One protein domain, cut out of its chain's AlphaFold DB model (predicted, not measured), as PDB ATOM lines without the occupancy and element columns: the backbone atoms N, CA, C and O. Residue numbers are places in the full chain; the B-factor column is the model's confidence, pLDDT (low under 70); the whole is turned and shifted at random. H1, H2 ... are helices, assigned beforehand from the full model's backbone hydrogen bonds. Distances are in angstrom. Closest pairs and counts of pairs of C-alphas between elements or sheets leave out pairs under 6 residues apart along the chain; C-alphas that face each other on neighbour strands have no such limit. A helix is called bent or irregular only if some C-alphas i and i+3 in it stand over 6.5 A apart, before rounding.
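Overview. This is residues 214 to 282 of the 397 residues of an uncharacterized protein of Rhizophagus irregularis (UniProt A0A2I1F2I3). Three helices join as the sides of a triangle: the first residues of the long helix H1 meet those of H2 in a corner, H3 folds back from the far end of H2 as a helical hairpin, and the end of H3 comes back near the middle of H1. The link from H3 runs through the middle to H4, a fourth helix placed steeply across H2 and away from H1, while a long link from the far end of H1 returns to the start of H2. The printed part has 69 residues with four named helices, in the order H1, H2, H3, H4, and no named strand; the class is all helix, and the helix packing is mostly crossed. The whole is compact, with a radius of gyration of the C-alphas of 11.9 A and spans of 33 by 23 by 22 A.

Arrangement. H1, residues 214 to 231, touches H2, residues 243 to 255, about perpendicular at 83 degrees. H1 touches H2 with residues 214 to 219 alone, and H2 touches H1 with residues 244 to 248 alone; the closest C-alphas of the two are those of Val 215 and Phe 245, 4.9 A apart. H2 is the hub, touching three other helices. With residues 249 to 253 alone it touches H3, residues 257 to 267; the two form a helical hairpin, running opposite ways at a steep tilt of 44 degrees, with the C-alphas of Glu 253 and Leu 260 closest at 5.5 A. H3 and H1 are close but not clearly touching, at a steep tilt of 59 degrees, the same way; their closest C-alphas, Met 223 and Leu 267, are 6.4 A apart. H4, residues 272 to 281, only just touches residues 249 to 253 of H2, with 3 pairs of C-alphas within 8 A; the closest are Val 250 and Ile 275, 6.6 A apart. H4 and H2 run opposite ways at a steep tilt of 67 degrees, only just short of perpendicular. H1 and H4 are apart. In H1, H2, H3 and H4 every O i to N i+4 pair is within hydrogen-bond range.

Along the chain. H1 begins at C-alpha 214, (-11.779, -18.001, -2.227), and is 25.8 A long to C-alpha 231. H2 is 18.5 A long from C-alpha 243, (-17.806, -17.912, -9.671), to C-alpha 255. H3 is 15.2 A long, and H4 is 14.3 A long, ending at C-alpha 281, (-26.642, -21.132, -20.784).

Size, cuts and confidence. The two C-alphas farthest apart are those of Lys 232 and Phe 255, at 34.7 A. The link from H1 to H2 is long, with 11 residues; those from H2 to H3 and from H3 to H4 are tight, with 1 and 4 residues. The printed part has no cut. The mean pLDDT of the printed part is 88.8, and no printed residue is under 70.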
ATOM      1  N   PRO A 214     -10.598 -18.707  -1.719       87.25
ATOM      2  CA  PRO A 214     -11.779 -18.001  -2.227       87.25
ATOM      3  C   PRO A 214     -13.070 -18.829  -2.175       87.25
ATOM      4  O   PRO A 214     -14.159 -18.289  -1.987       87.25
ATOM      5  N   VAL A 215     -12.974 -20.156  -2.290       89.31
ATOM      6  CA  VAL A 215     -14.137 -21.052  -2.165       89.31
ATOM      7  C   VAL A 215     -14.698 -21.026  -0.740       89.31
ATOM      8  O   VAL A 215     -15.913 -20.981  -0.551       89.31
ATOM      9  N   PHE A 216     -13.822 -21.025   0.268       86.81
ATOM     10  CA  PHE A 216     -14.223 -21.021   1.672       86.81
ATOM     11  C   PHE A 216     -14.783 -19.660   2.097       86.81
ATOM     12  O   PHE A 216     -15.820 -19.606   2.755       86.81
ATOM     13  N   THR A 217     -14.156 -18.558   1.676       88.00
ATOM     14  CA  THR A 217     -14.681 -17.211   1.952       88.00
ATOM     15  C   THR A 217     -16.061 -17.017   1.331       88.00
ATOM     16  O   THR A 217     -16.993 -16.607   2.021       88.00
ATOM     17  N   SER A 218     -16.229 -17.422   0.073       90.38
ATOM     18  CA  SER A 218     -17.517 -17.380  -0.621       90.38
ATOM     19  C   SER A 218     -18.590 -18.221   0.074       90.38
ATOM     20  O   SER A 218     -19.751 -17.818   0.146       90.38
ATOM     21  N   LEU A 219     -18.220 -19.384   0.616       91.50
ATOM     22  CA  LEU A 219     -19.134 -20.206   1.403       91.50
ATOM     23  C   LEU A 219     -19.623 -19.451   2.648       91.50
ATOM     24  O   LEU A 219     -20.830 -19.384   2.890       91.50
ATOM     25  N   CYS A 220     -18.708 -18.856   3.417       87.56
ATOM     26  CA  CYS A 220     -19.067 -18.072   4.598       87.56
ATOM     27  C   CYS A 220     -20.009 -16.908   4.249       87.56
ATOM     28  O   CYS A 220     -20.981 -16.672   4.968       87.56
ATOM     29  N   GLU A 221     -19.779 -16.223   3.126       88.69
ATOM     30  CA  GLU A 221     -20.662 -15.157   2.636       88.69
ATOM     31  C   GLU A 221     -22.061 -15.671   2.279       88.69
ATOM     32  O   GLU A 221     -23.067 -15.051   2.632       88.69
ATOM     33  N   VAL A 222     -22.156 -16.814   1.596       91.69
ATOM     34  CA  VAL A 222     -23.438 -17.441   1.243       91.69
ATOM     35  C   VAL A 222     -24.210 -17.839   2.502       91.69
ATOM     36  O   VAL A 222     -25.402 -17.537   2.606       91.69
ATOM     37  N   MET A 223     -23.534 -18.450   3.477       90.12
ATOM     38  CA  MET A 223     -24.125 -18.812   4.766       90.12
ATOM     39  C   MET A 223     -24.611 -17.574   5.532       90.12
ATOM     40  O   MET A 223     -25.756 -17.544   5.990       90.12
ATOM     41  N   GLY A 224     -23.786 -16.525   5.618       88.06
ATOM     42  CA  GLY A 224     -24.146 -15.259   6.261       88.06
ATOM     43  C   GLY A 224     -25.365 -14.604   5.608       88.06
ATOM     44  O   GLY A 224     -26.346 -14.289   6.283       88.06
ATOM     45  N   ASN A 225     -25.368 -14.509   4.276       89.38
ATOM     46  CA  ASN A 225     -26.495 -13.987   3.501       89.38
ATOM     47  C   ASN A 225     -27.788 -14.789   3.721       89.38
ATOM     48  O   ASN A 225     -28.877 -14.211   3.788       89.38
ATOM     49  N   ALA A 226     -27.698 -16.118   3.827       89.88
ATOM     50  CA  ALA A 226     -28.857 -16.963   4.098       89.88
ATOM     51  C   ALA A 226     -29.446 -16.692   5.490       89.88
ATOM     52  O   ALA A 226     -30.670 -16.602   5.630       89.88
ATOM     53  N   ILE A 227     -28.587 -16.530   6.500       87.94
ATOM     54  CA  ILE A 227     -28.992 -16.209   7.873       87.94
ATOM     55  C   ILE A 227     -29.634 -14.822   7.929       87.94
ATOM     56  O   ILE A 227     -30.733 -14.687   8.464       87.94
ATOM     57  N   GLU A 228     -29.016 -13.804   7.327       89.81
ATOM     58  CA  GLU A 228     -29.585 -12.454   7.284       89.81
ATOM     59  C   GLU A 228     -30.974 -12.425   6.647       89.81
ATOM     60  O   GLU A 228     -31.895 -11.797   7.171       89.81
ATOM     61  N   ARG A 229     -31.148 -13.121   5.519       90.31
ATOM     62  CA  ARG A 229     -32.451 -13.222   4.852       90.31
ATOM     63  C   ARG A 229     -33.471 -13.928   5.732       90.31
ATOM     64  O   ARG A 229     -34.612 -13.484   5.786       90.31
ATOM     65  N   LYS A 230     -33.064 -14.977   6.454       89.94
ATOM     66  CA  LYS A 230     -33.932 -15.672   7.413       89.94
ATOM     67  C   LYS A 230     -34.391 -14.732   8.530       89.94
ATOM     68  O   LYS A 230     -35.581 -14.699   8.817       89.94
ATOM     69  N   ILE A 231     -33.486 -13.936   9.101       92.00
ATOM     70  CA  ILE A 231     -33.813 -12.932  10.132       92.00
ATOM     71  C   ILE A 231     -34.795 -11.890   9.580       92.00
ATOM     72  O   ILE A 231     -35.751 -11.515  10.250       92.00
ATOM     73  N   LYS A 232     -34.596 -11.459   8.331       93.31
ATOM     74  CA  LYS A 232     -35.459 -10.491   7.640       93.31
ATOM     75  C   LYS A 232     -36.767 -11.107   7.100       93.31
ATOM     76  O   LYS A 232     -37.504 -10.407   6.409       93.31
ATOM     77  N   ASN A 233     -37.060 -12.389   7.361       90.19
ATOM     78  CA  ASN A 233     -38.177 -13.149   6.767       90.19
ATOM     79  C   ASN A 233     -38.242 -13.056   5.226       90.19
ATOM     80  O   ASN A 233     -39.310 -13.084   4.614       90.19
ATOM     81  N   GLN A 234     -37.083 -12.942   4.582       89.00
ATOM     82  CA  GLN A 234     -36.944 -12.849   3.136       89.00
ATOM     83  C   GLN A 234     -36.715 -14.222   2.514       89.00
ATOM     84  O   GLN A 234     -36.092 -15.115   3.091       89.00
ATOM     85  N   SER A 235     -37.174 -14.381   1.272       84.69
ATOM     86  CA  SER A 235     -36.917 -15.613   0.536       84.69
ATOM     87  C   SER A 235     -35.428 -15.762   0.190       84.69
ATOM     88  O   SER A 235     -34.731 -14.799  -0.147       84.69
ATOM     89  N   LYS A 236     -34.962 -17.009   0.148       81.75
ATOM     90  CA  LYS A 236     -33.635 -17.372  -0.374       81.75
ATOM     91  C   LYS A 236     -33.548 -17.315  -1.911       81.75
ATOM     92  O   LYS A 236     -32.530 -17.687  -2.488       81.75
ATOM     93  N   ARG A 237     -34.603 -16.866  -2.608       79.06
ATOM     94  CA  ARG A 237     -34.583 -16.727  -4.074       79.06
ATOM     95  C   ARG A 237     -33.587 -15.643  -4.480       79.06
ATOM     96  O   ARG A 237     -33.442 -14.640  -3.785       79.06
ATOM     97  N   ASN A 238     -32.909 -15.837  -5.607       81.88
ATOM     98  CA  ASN A 238     -31.927 -14.889  -6.144       81.88
ATOM     99  C   ASN A 238     -30.786 -14.569  -5.154       81.88
ATOM    100  O   ASN A 238     -30.343 -13.425  -5.038       81.88
ATOM    101  N   MET A 239     -30.337 -15.558  -4.375       88.00
ATOM    102  CA  MET A 239     -29.029 -15.463  -3.723       88.00
ATOM    103  C   MET A 239     -27.938 -15.441  -4.794       88.00
ATOM    104  O   MET A 239     -28.000 -16.203  -5.761       88.00
ATOM    105  N   LYS A 240     -26.973 -14.532  -4.634       87.50
ATOM    106  CA  LYS A 240     -25.788 -14.472  -5.487       87.50
ATOM    107  C   LYS A 240     -24.751 -15.453  -4.955       87.50
ATOM    108  O   LYS A 240     -24.674 -15.686  -3.753       87.50
ATOM    109  N   TYR A 241     -23.995 -16.021  -5.877       91.56
ATOM    110  CA  TYR A 241     -22.908 -16.949  -5.608       91.56
ATOM    111  C   TYR A 241     -21.727 -16.456  -6.434       91.56
ATOM    112  O   TYR A 241     -21.950 -16.047  -7.575       91.56
ATOM    113  N   SER A 242     -20.528 -16.472  -5.865       91.94
ATOM    114  CA  SER A 242     -19.303 -16.192  -6.612       91.94
ATOM    115  C   SER A 242     -19.040 -17.279  -7.655       91.94
ATOM    116  O   SER A 242     -19.608 -18.382  -7.587       91.94
ATOM    117  N   ASP A 243     -18.174 -16.974  -8.614       89.56
ATOM    118  CA  ASP A 243     -17.806 -17.912  -9.671       89.56
ATOM    119  C   ASP A 243     -16.973 -19.064  -9.099       89.56
ATOM    120  O   ASP A 243     -17.235 -20.225  -9.406       89.56
ATOM    121  N   GLU A 244     -16.070 -18.792  -8.153       90.00
ATOM    122  CA  GLU A 244     -15.238 -19.802  -7.493       90.00
ATOM    123  C   GLU A 244     -16.085 -20.820  -6.722       90.00
ATOM    124  O   GLU A 244     -15.892 -22.032  -6.840       90.00
ATOM    125  N   PHE A 245     -17.072 -20.343  -5.961       93.06
ATOM    126  CA  PHE A 245     -17.981 -21.230  -5.238       93.06
ATOM    127  C   PHE A 245     -18.932 -21.962  -6.182       93.06
ATOM    128  O   PHE A 245     -19.257 -23.128  -5.962       93.06
ATOM    129  N   THR A 246     -19.362 -21.310  -7.263       92.06
ATOM    130  CA  THR A 246     -20.169 -21.960  -8.299       92.06
ATOM    131  C   THR A 246     -19.397 -23.106  -8.949       92.06
ATOM    132  O   THR A 246     -19.948 -24.202  -9.052       92.06
ATOM    133  N   ASN A 247     -18.128 -22.898  -9.296       90.44
ATOM    134  CA  ASN A 247     -17.252 -23.923  -9.862       90.44
ATOM    135  C   ASN A 247     -17.069 -25.099  -8.897       90.44
ATOM    136  O   ASN A 247     -17.229 -26.250  -9.298       90.44
ATOM    137  N   PHE A 248     -16.855 -24.827  -7.607       92.56
ATOM    138  CA  PHE A 248     -16.823 -25.873  -6.582       92.56
ATOM    139  C   PHE A 248     -18.117 -26.706  -6.553       92.56
ATOM    140  O   PHE A 248     -18.064 -27.935  -6.553       92.56
ATOM    141  N   LEU A 249     -19.289 -26.064  -6.574       93.38
ATOM    142  CA  LEU A 249     -20.571 -26.776  -6.578       93.38
ATOM    143  C   LEU A 249     -20.799 -27.574  -7.873       93.38
ATOM    144  O   LEU A 249     -21.400 -28.647  -7.829       93.38
ATOM    145  N   VAL A 250     -20.327 -27.067  -9.016       90.31
ATOM    146  CA  VAL A 250     -20.364 -27.761 -10.314       90.31
ATOM    147  C   VAL A 250     -19.514 -29.031 -10.265       90.31
ATOM    148  O   VAL A 250     -19.977 -30.074 -10.724       90.31
ATOM    149  N   ILE A 251     -18.316 -28.951  -9.682       88.62
ATOM    150  CA  ILE A 251     -17.412 -30.089  -9.481       88.62
ATOM    151  C   ILE A 251     -18.043 -31.105  -8.518       88.62
ATOM    152  O   ILE A 251     -18.122 -32.293  -8.830       88.62
ATOM    153  N   LEU A 252     -18.576 -30.642  -7.382       89.50
ATOM    154  CA  LEU A 252     -19.238 -31.496  -6.393       89.50
ATOM    155  C   LEU A 252     -20.440 -32.248  -6.987       89.50
ATOM    156  O   LEU A 252     -20.639 -33.426  -6.689       89.50
ATOM    157  N   GLU A 253     -21.225 -31.592  -7.848       90.31
ATOM    158  CA  GLU A 253     -22.327 -32.228  -8.582       90.31
ATOM    159  C   GLU A 253     -21.839 -33.311  -9.545       90.31
ATOM    160  O   GLU A 253     -22.476 -34.362  -9.626       90.31
ATOM    161  N   GLY A 254     -20.713 -33.062 -10.224       84.12
ATOM    162  CA  GLY A 254     -20.076 -34.018 -11.129       84.12
ATOM    163  C   GLY A 254     -19.617 -35.288 -10.414       84.12
ATOM    164  O   GLY A 254     -19.795 -36.380 -10.946       84.12
ATOM    165  N   PHE A 255     -19.111 -35.162  -9.183       83.44
ATOM    166  CA  PHE A 255     -18.762 -36.315  -8.350       83.44
ATOM    167  C   PHE A 255     -19.991 -37.055  -7.823       83.44
ATOM    168  O   PHE A 255     -20.064 -38.282  -7.874       83.44
ATOM    169  N   SER A 256     -20.952 -36.325  -7.253       87.88
ATOM    170  CA  SER A 256     -22.157 -36.927  -6.694       87.88
ATOM    171  C   SER A 256     -23.257 -35.897  -6.482       87.88
ATOM    172  O   SER A 256     -23.180 -35.027  -5.611       87.88
ATOM    173  N   SER A 257     -24.375 -36.084  -7.185       89.75
ATOM    174  CA  SER A 257     -25.595 -35.308  -6.947       89.75
ATOM    175  C   SER A 257     -26.080 -35.414  -5.496       89.75
ATOM    176  O   SER A 257     -26.571 -34.436  -4.932       89.75
ATOM    177  N   ARG A 258     -25.888 -36.578  -4.859       90.88
ATOM    178  CA  ARG A 258     -26.245 -36.801  -3.452       90.88
ATOM    179  C   ARG A 258     -25.322 -36.040  -2.503       90.88
ATOM    180  O   ARG A 258     -25.808 -35.523  -1.500       90.88
ATOM    181  N   ALA A 259     -24.028 -35.946  -2.812       89.94
ATOM    182  CA  ALA A 259     -23.098 -35.134  -2.031       89.94
ATOM    183  C   ALA A 259     -23.453 -33.645  -2.122       89.94
ATOM    184  O   ALA A 259     -23.502 -32.974  -1.092       89.94
ATOM    185  N   LEU A 260     -23.797 -33.146  -3.315       93.62
ATOM    186  CA  LEU A 260     -24.286 -31.775  -3.483       93.62
ATOM    187  C   LEU A 260     -25.565 -31.519  -2.670       93.62
ATOM    188  O   LEU A 260     -25.681 -30.484  -2.014       93.62
ATOM    189  N   ASP A 261     -26.532 -32.439  -2.703       92.06
ATOM    190  CA  ASP A 261     -27.773 -32.286  -1.941       92.06
ATOM    191  C   ASP A 261     -27.516 -32.261  -0.426       92.06
ATOM    192  O   ASP A 261     -28.077 -31.408   0.265       92.06
ATOM    193  N   LEU A 262     -26.642 -33.138   0.084       93.06
ATOM    194  CA  LEU A 262     -26.214 -33.130   1.488       93.06
ATOM    195  C   LEU A 262     -25.506 -31.824   1.854       93.06
ATOM    196  O   LEU A 262     -25.813 -31.222   2.881       93.06
ATOM    197  N   PHE A 263     -24.595 -31.357   1.005       93.19
ATOM    198  CA  PHE A 263     -23.898 -30.093   1.205       93.19
ATOM    199  C   PHE A 263     -24.892 -28.926   1.298       93.19
ATOM    200  O   PHE A 263     -24.891 -28.180   2.277       93.19
ATOM    201  N   ARG A 264     -25.819 -28.823   0.335       90.94
ATOM    202  CA  ARG A 264     -26.836 -27.760   0.286       90.94
ATOM    203  C   ARG A 264     -27.724 -27.740   1.528       90.94
ATOM    204  O   ARG A 264     -28.085 -26.661   1.985       90.94
ATOM    205  N   GLN A 265     -28.104 -28.908   2.048       88.81
ATOM    206  CA  GLN A 265     -28.957 -29.011   3.237       88.81
ATOM    207  C   GLN A 265     -28.299 -28.433   4.494       88.81
ATOM    208  O   GLN A 265     -29.011 -27.926   5.355       88.81
ATOM    209  N   ASN A 266     -26.967 -28.493   4.585       89.25
ATOM    210  CA  ASN A 266     -26.227 -28.102   5.784       89.25
ATOM    211  C   ASN A 266     -25.593 -26.707   5.685       89.25
ATOM    212  O   ASN A 266     -25.528 -26.000   6.686       89.25
ATOM    213  N   LEU A 267     -25.118 -26.313   4.502       87.00
ATOM    214  CA  LEU A 267     -24.237 -25.151   4.330       87.00
ATOM    215  C   LEU A 267     -24.759 -24.111   3.327       87.00
ATOM    216  O   LEU A 267     -24.124 -23.079   3.137       87.00
ATOM    217  N   GLU A 268     -25.937 -24.347   2.738       89.19
ATOM    218  CA  GLU A 268     -26.527 -23.550   1.652       89.19
ATOM    219  C   GLU A 268     -25.731 -23.629   0.332       89.19
ATOM    220  O   GLU A 268     -24.522 -23.835   0.286       89.19
ATOM    221  N   GLY A 269     -26.424 -23.514  -0.801       90.38
ATOM    222  CA  GLY A 269     -25.798 -23.687  -2.110       90.38
ATOM    223  C   GLY A 269     -26.797 -23.697  -3.260       90.38
ATOM    224  O   GLY A 269     -28.014 -23.617  -3.067       90.38
ATOM    225  N   LYS A 270     -26.280 -23.827  -4.483       90.38
ATOM    226  CA  LYS A 270     -27.109 -23.958  -5.686       90.38
ATOM    227  C   LYS A 270     -27.836 -25.301  -5.718       90.38
ATOM    228  O   LYS A 270     -27.352 -26.327  -5.248       90.38
ATOM    229  N   THR A 271     -29.023 -25.299  -6.316       89.44
ATOM    230  CA  THR A 271     -29.744 -26.535  -6.629       89.44
ATOM    231  C   THR A 271     -29.171 -27.180  -7.888       89.44
ATOM    232  O   THR A 271     -28.658 -26.485  -8.767       89.44
ATOM    233  N   ILE A 272     -29.356 -28.497  -8.032       89.44
ATOM    234  CA  ILE A 272     -29.016 -29.230  -9.266       89.44
ATOM    235  C   ILE A 272     -29.673 -28.572 -10.487       89.44
ATOM    236  O   ILE A 272     -29.057 -28.440 -11.540       89.44
ATOM    237  N   GLN A 273     -30.921 -28.110 -10.351       89.19
ATOM    238  CA  GLN A 273     -31.627 -27.407 -11.426       89.19
ATOM    239  C   GLN A 273     -30.922 -26.104 -11.822       89.19
ATOM    240  O   GLN A 273     -30.747 -25.852 -13.010       89.19
ATOM    241  N   SER A 274     -30.480 -25.304 -10.846       89.62
ATOM    242  CA  SER A 274     -29.742 -24.067 -11.114       89.62
ATOM    243  C   SER A 274     -28.394 -24.342 -11.776       89.62
ATOM    244  O   SER A 274     -28.043 -23.627 -12.709       89.62
ATOM    245  N   ILE A 275     -27.664 -25.372 -11.338       90.06
ATOM    246  CA  ILE A 275     -26.389 -25.777 -11.949       90.06
ATOM    247  C   ILE A 275     -26.607 -26.227 -13.397       90.06
ATOM    248  O   ILE A 275     -25.912 -25.774 -14.301       90.06
ATOM    249  N   ARG A 276     -27.623 -27.060 -13.650       87.75
ATOM    250  CA  ARG A 276     -27.978 -27.490 -15.012       87.75
ATOM    251  C   ARG A 276     -28.387 -26.323 -15.902       87.75
ATOM    252  O   ARG A 276     -28.078 -26.344 -17.086       87.75
ATOM    253  N   GLN A 277     -29.072 -25.319 -15.355       88.06
ATOM    254  CA  GLN A 277     -29.424 -24.122 -16.112       88.06
ATOM    255  C   GLN A 277     -28.187 -23.291 -16.466       88.06
ATOM    256  O   GLN A 277     -28.096 -22.833 -17.597       88.06
ATOM    257  N   LEU A 278     -27.233 -23.142 -15.539       86.12
ATOM    258  CA  LEU A 278     -25.956 -22.478 -15.821       86.12
ATOM    259  C   LEU A 278     -25.213 -23.190 -16.951       86.12
ATOM    260  O   LEU A 278     -24.895 -22.555 -17.944       86.12
ATOM    261  N   ARG A 279     -25.069 -24.519 -16.862       82.12
ATOM    262  CA  ARG A 279     -24.431 -25.317 -17.922       82.12
ATOM    263  C   ARG A 279     -25.144 -25.206 -19.267       82.12
ATOM    264  O   ARG A 279     -24.494 -25.267 -20.292       82.12
ATOM    265  N   ARG A 280     -26.474 -25.082 -19.298       79.94
ATOM    266  CA  ARG A 280     -27.225 -24.900 -20.557       79.94
ATOM    267  C   ARG A 280     -27.053 -23.518 -21.173       79.94
ATOM    268  O   ARG A 280     -27.201 -23.392 -22.380       79.94
ATOM    269  N   ASN A 281     -26.840 -22.507 -20.339       82.69
ATOM    270  CA  ASN A 281     -26.642 -21.132 -20.784       82.69
ATOM    271  C   ASN A 281     -25.183 -20.858 -21.178       82.69
ATOM    272  O   ASN A 281     -24.904 -19.791 -21.711       82.69
ATOM    273  N   ASP A 282     -24.279 -21.789 -20.881       80.06
ATOM    274  CA  ASP A 282     -22.874 -21.718 -21.250       80.06
ATOM    275  C   ASP A 282     -22.707 -21.872 -22.772       80.06
ATOM    276  O   ASP A 282     -23.292 -22.772 -23.383       80.06
TER     277      ASP A 282